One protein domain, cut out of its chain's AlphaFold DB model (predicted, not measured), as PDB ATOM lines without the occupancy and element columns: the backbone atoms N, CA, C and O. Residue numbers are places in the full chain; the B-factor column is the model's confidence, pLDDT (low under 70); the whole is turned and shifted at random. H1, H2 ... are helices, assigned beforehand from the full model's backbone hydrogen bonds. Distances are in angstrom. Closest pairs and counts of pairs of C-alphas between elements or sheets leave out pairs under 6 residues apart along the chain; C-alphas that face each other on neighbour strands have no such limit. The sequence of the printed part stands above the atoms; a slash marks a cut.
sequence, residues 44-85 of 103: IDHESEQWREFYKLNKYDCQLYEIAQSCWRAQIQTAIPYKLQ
ATOM      1  N   ILE A  44     285.067 283.703 205.884       74.12
ATOM      2  CA  ILE A  44     283.878 283.319 205.126       74.12
ATOM      3  C   ILE A  44     283.888 284.094 203.813       74.12
ATOM      4  O   ILE A  44     283.961 285.322 203.803       74.12
ATOM      5  N   ASP A  45     283.789 283.370 202.702       82.50
ATOM      6  CA  ASP A  45     283.619 283.973 201.385       82.50
ATOM      7  C   ASP A  45     282.289 284.743 201.323       82.50
ATOM      8  O   ASP A  45     281.206 284.165 201.475       82.50
ATOM      9  N   HIS A  46     282.370 286.052 201.076       82.44
ATOM     10  CA  HIS A  46     281.219 286.949 200.995       82.44
ATOM     11  C   HIS A  46     280.313 286.686 199.780       82.44
ATOM     12  O   HIS A  46     279.202 287.218 199.707       82.44
ATOM     13  N   GLU A  47     280.745 285.877 198.815       85.69
ATOM     14  CA  GLU A  47     279.901 285.479 197.688       85.69
ATOM     15  C   GLU A  47     279.133 284.179 197.946       85.69
ATOM     16  O   GLU A  47     278.160 283.902 197.230       85.69
ATOM     17  N   SER A  48     279.506 283.436 198.994       91.31
ATOM     18  CA  SER A  48     278.920 282.144 199.345       91.31
ATOM     19  C   SER A  48     277.438 282.234 199.728       91.31
ATOM     20  O   SER A  48     276.948 283.234 200.259       91.31
ATOM     21  N   GLU A  49     276.700 281.148 199.487       92.06
ATOM     22  CA  GLU A  49     275.290 281.038 199.885       92.06
ATOM     23  C   GLU A  49     275.118 281.129 201.408       92.06
ATOM     24  O   GLU A  49     274.226 281.826 201.890       92.06
ATOM     25  N   GLN A  50     276.045 280.525 202.154       89.25
ATOM     26  CA  GLN A  50     276.099 280.574 203.617       89.25
ATOM     27  C   GLN A  50     276.221 282.014 204.132       89.25
ATOM     28  O   GLN A  50     275.485 282.409 205.038       89.25
ATOM     29  N   TRP A  51     277.089 282.831 203.525       89.62
ATOM     30  CA  TRP A  51     277.206 284.244 203.880       89.62
ATOM     31  C   TRP A  51     275.935 285.030 203.567       89.62
ATOM     32  O   TRP A  51     275.490 285.839 204.380       89.62
ATOM     33  N   ARG A  52     275.315 284.796 202.406       91.69
ATOM     34  CA  ARG A  52     274.074 285.493 202.026       91.69
ATOM     35  C   ARG A  52     272.940 285.196 203.001       91.69
ATOM     36  O   ARG A  52     272.190 286.107 203.354       91.69
ATOM     37  N   GLU A  53     272.818 283.947 203.440       92.75
ATOM     38  CA  GLU A  53     271.837 283.546 204.447       92.75
ATOM     39  C   GLU A  53     272.149 284.171 205.812       92.75
ATOM     40  O   GLU A  53     271.277 284.814 206.401       92.75
ATOM     41  N   PHE A  54     273.404 284.093 206.264       91.31
ATOM     42  CA  PHE A  54     273.863 284.742 207.493       91.31
ATOM     43  C   PHE A  54     273.575 286.248 207.492       91.31
ATOM     44  O   PHE A  54     272.975 286.766 208.433       91.31
ATOM     45  N   TYR A  55     273.944 286.950 206.419       91.31
ATOM     46  CA  TYR A  55     273.736 288.389 206.281       91.31
ATOM     47  C   TYR A  55     272.250 288.745 206.267       91.31
ATOM     48  O   TYR A  55     271.845 289.750 206.840       91.31
ATOM     49  N   LYS A  56     271.400 287.924 205.639       93.88
ATOM     50  CA  LYS A  56     269.951 288.153 205.643       93.88
ATOM     51  C   LYS A  56     269.367 288.051 207.053       93.88
ATOM     52  O   LYS A  56     268.496 288.851 207.391       93.88
ATOM     53  N   LEU A  57     269.840 287.096 207.855       95.88
ATOM     54  CA  LEU A  57     269.395 286.892 209.236       95.88
ATOM     55  C   LEU A  57     269.952 287.953 210.198       95.88
ATOM     56  O   LEU A  57     269.245 288.361 211.113       95.88
ATOM     57  N   ASN A  58     271.167 288.447 209.949       95.06
ATOM     58  CA  ASN A  58     271.898 289.357 210.842       95.06
ATOM     59  C   ASN A  58     272.147 290.733 210.207       95.06
ATOM     60  O   ASN A  58     273.135 291.404 210.507       95.06
ATOM     61  N   LYS A  59     271.273 291.166 209.290       93.88
ATOM     62  CA  LYS A  59     271.489 292.374 208.474       93.88
ATOM     63  C   LYS A  59     271.767 293.609 209.327       93.88
ATOM     64  O   LYS A  59     272.660 294.387 209.004       93.88
ATOM     65  N   TYR A  60     270.985 293.802 210.387       95.75
ATOM     66  CA  TYR A  60     271.119 294.972 211.252       95.75
ATOM     67  C   TYR A  60     272.406 294.937 212.070       95.75
ATOM     68  O   TYR A  60     273.063 295.967 212.178       95.75
ATOM     69  N   ASP A  61     272.816 293.768 212.557       95.12
ATOM     70  CA  ASP A  61     274.089 293.617 213.263       95.12
ATOM     71  C   ASP A  61     275.274 293.854 212.330       95.12
ATOM     72  O   ASP A  61     276.224 294.535 212.703       95.12
ATOM     73  N   CYS A  62     275.193 293.397 211.076       90.69
ATOM     74  CA  CYS A  62     276.211 293.691 210.068       90.69
ATOM     75  C   CYS A  62     276.302 295.201 209.789       90.69
ATOM     76  O   CYS A  62     277.393 295.759 209.726       90.69
ATOM     77  N   GLN A  63     275.163 295.892 209.667       92.75
ATOM     78  CA  GLN A  63     275.140 297.351 209.502       92.75
ATOM     79  C   GLN A  63     275.703 298.077 210.728       92.75
ATOM     80  O   GLN A  63     276.479 299.022 210.584       92.75
ATOM     81  N   LEU A  64     275.334 297.632 211.929       94.75
ATOM     82  CA  LEU A  64     275.851 298.170 213.179       94.75
ATOM     83  C   LEU A  64     277.365 297.963 213.285       94.75
ATOM     84  O   LEU A  64     278.073 298.882 213.685       94.75
ATOM     85  N   TYR A  65     277.866 296.797 212.885       90.31
ATOM     86  CA  TYR A  65     279.289 296.482 212.876       90.31
ATOM     87  C   TYR A  65     280.080 297.419 211.956       90.31
ATOM     88  O   TYR A  65     281.108 297.953 212.367       90.31
ATOM     89  N   GLU A  66     279.581 297.696 210.749       89.56
ATOM     90  CA  GLU A  66     280.216 298.650 209.829       89.56
ATOM     91  C   GLU A  66     280.240 300.081 210.391       89.56
ATOM     92  O   GLU A  66     281.246 300.793 210.285       89.56
ATOM     93  N   ILE A  67     279.158 300.499 211.057       93.44
ATOM     94  CA  ILE A  67     279.108 301.791 211.754       93.44
ATOM     95  C   ILE A  67     280.126 301.812 212.898       93.44
ATOM     96  O   ILE A  67     280.921 302.748 212.990       93.44
ATOM     97  N   ALA A  68     280.158 300.775 213.733       90.81
ATOM     98  CA  ALA A  68     281.086 300.666 214.853       90.81
ATOM     99  C   ALA A  68     282.547 300.683 214.381       90.81
ATOM    100  O   ALA A  68     283.367 301.392 214.961       90.81
ATOM    101  N   GLN A  69     282.875 299.991 213.285       88.12
ATOM    102  CA  GLN A  69     284.203 300.058 212.673       88.12
ATOM    103  C   GLN A  69     284.556 301.470 212.205       88.12
ATOM    104  O   GLN A  69     285.690 301.918 212.392       88.12
ATOM    105  N   SER A  70     283.605 302.167 211.587       88.50
ATOM    106  CA  SER A  70     283.804 303.538 211.117       88.50
ATOM    107  C   SER A  70     284.046 304.491 212.289       88.50
ATOM    108  O   SER A  70     285.004 305.266 212.262       88.50
ATOM    109  N   CYS A  71     283.250 304.378 213.354       88.12
ATOM    110  CA  CYS A  71     283.436 305.129 214.594       88.12
ATOM    111  C   CYS A  71     284.786 304.828 215.245       88.12
ATOM    112  O   CYS A  71     285.502 305.761 215.597       88.12
ATOM    113  N   TRP A  72     285.168 303.551 215.347       86.50
ATOM    114  CA  TRP A  72     286.456 303.150 215.906       86.50
ATOM    115  C   TRP A  72     287.609 303.804 215.147       86.50
ATOM    116  O   TRP A  72     288.466 304.416 215.774       86.50
ATOM    117  N   ARG A  73     287.601 303.773 213.804       84.94
ATOM    118  CA  ARG A  73     288.621 304.440 212.970       84.94
ATOM    119  C   ARG A  73     288.647 305.955 213.173       84.94
ATOM    120  O   ARG A  73     289.727 306.533 213.252       84.94
ATOM    121  N   ALA A  74     287.479 306.589 213.265       84.88
ATOM    122  CA  ALA A  74     287.375 308.025 213.505       84.88
ATOM    123  C   ALA A  74     287.922 308.416 214.889       84.88
ATOM    124  O   ALA A  74     288.615 309.426 215.016       84.88
ATOM    125  N   GLN A  75     287.682 307.592 215.913       81.25
ATOM    126  CA  GLN A  75     288.230 307.798 217.254       81.25
ATOM    127  C   GLN A  75     289.759 307.758 217.259       81.25
ATOM    128  O   GLN A  75     290.364 308.567 217.947       81.25
ATOM    129  N   ILE A  76     290.404 306.921 216.438       74.38
ATOM    130  CA  ILE A  76     291.880 306.906 216.318       74.38
ATOM    131  C   ILE A  76     292.428 308.285 215.961       74.38
ATOM    132  O   ILE A  76     293.485 308.679 216.437       74.38
ATOM    133  N   GLN A  77     291.722 309.001 215.089       74.12
ATOM    134  CA  GLN A  77     292.188 310.273 214.549       74.12
ATOM    135  C   GLN A  77     291.826 311.462 215.442       74.12
ATOM    136  O   GLN A  77     292.443 312.515 215.328       74.12
ATOM    137  N   THR A  78     290.803 311.317 216.289       77.50
ATOM    138  CA  THR A  78     290.160 312.457 216.961       77.50
ATOM    139  C   THR A  78     290.098 312.344 218.482       77.50
ATOM    140  O   THR A  78     289.808 313.342 219.141       77.50
ATOM    141  N   ALA A  79     290.367 311.172 219.064       77.06
ATOM    142  CA  ALA A  79     290.310 310.989 220.507       77.06
ATOM    143  C   ALA A  79     291.409 311.803 221.200       77.06
ATOM    144  O   ALA A  79     292.602 311.556 221.041       77.06
ATOM    145  N   ILE A  80     290.982 312.779 221.996       77.25
ATOM    146  CA  ILE A  80     291.854 313.553 222.876       77.25
ATOM    147  C   ILE A  80     291.958 312.800 224.212       77.25
ATOM    148  O   ILE A  80     290.903 312.472 224.758       77.25
ATOM    149  N   PRO A  81     293.159 312.549 224.768       79.81
ATOM    150  CA  PRO A  81     293.311 311.867 226.056       79.81
ATOM    151  C   PRO A  81     292.497 312.528 227.173       79.81
ATOM    152  O   PRO A  81     292.449 313.758 227.250       79.81
ATOM    153  N   TYR A  82     291.892 311.740 228.067       77.94
ATOM    154  CA  TYR A  82     291.011 312.257 229.122       77.94
ATOM    155  C   TYR A  82     291.724 313.255 230.041       77.94
ATOM    156  O   TYR A  82     291.177 314.314 230.340       77.94
ATOM    157  N   LYS A  83     292.990 312.984 230.391       69.50
ATOM    158  CA  LYS A  83     293.838 313.914 231.161       69.50
ATOM    159  C   LYS A  83     293.934 315.295 230.496       69.50
ATOM    160  O   LYS A  83     293.816 316.308 231.177       69.50
ATOM    161  N   LEU A  84     294.072 315.345 229.168       74.56
ATOM    162  CA  LEU A  84     294.132 316.605 228.421       74.56
ATOM    163  C   LEU A  84     292.760 317.290 228.337       74.56
ATOM    164  O   LEU A  84     292.685 318.515 228.308       74.56
ATOM    165  N   GLN A  85     291.666 316.523 228.307       79.19
ATOM    166  CA  GLN A  85     290.313 317.086 228.380       79.19
ATOM    167  C   GLN A  85     290.048 317.736 229.743       79.19
ATOM    168  O   GLN A  85     289.491 318.828 229.776       79.19
TER     169      GLN A  85
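AT A GLANCE: This is residues 44 to 85 of the 103 residues of the protein "Hypothetical protein" of Pseudictyota dubia (UniProt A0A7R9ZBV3). One long helix, H2, makes most of a thin rod, with the shorter helix H1 set crosswise at one end as an L and the small turn of helix H3 beyond the other end. The printed part has 42 residues with three named helices, H1, H2 and H3 in chain order, and no named strand: all helix. It is extended, with a radius of gyration of the C-alphas of 15.9 A and spans of 49 by 17 by 10 A.

IN THESE COORDINATES: H1, residues 49 to 57, begins with C-alpha 49 at (275.290, 281.038, 199.885) and is 12.5 A long. H2, residues 59 to 78, is 28.7 A long. H3, residues 82 to 85, is 4.9 A long and ends with C-alpha 85 at (290.313, 317.086, 228.380).

HOW THE PARTS SIT: H1 and H2 are close but not clearly touching; their closest C-alphas, of Tyr 55 and Cys 62, are 7.0 A apart. Their lines are about perpendicular, at 84 degrees. H3 is apart from H1 and from H2. Every O i to N i+4 pair is within hydrogen-bond range in H1, and 15 of 16 in H2; H3 is too short for such a pair.

THE WHOLE: The C-alphas farthest apart, of Glu 49 and Leu 84, are 49.3 A apart. Both links are tight, and the printed part has no cut. The mean pLDDT of the printed part is 86.4; residue 83 is under 70.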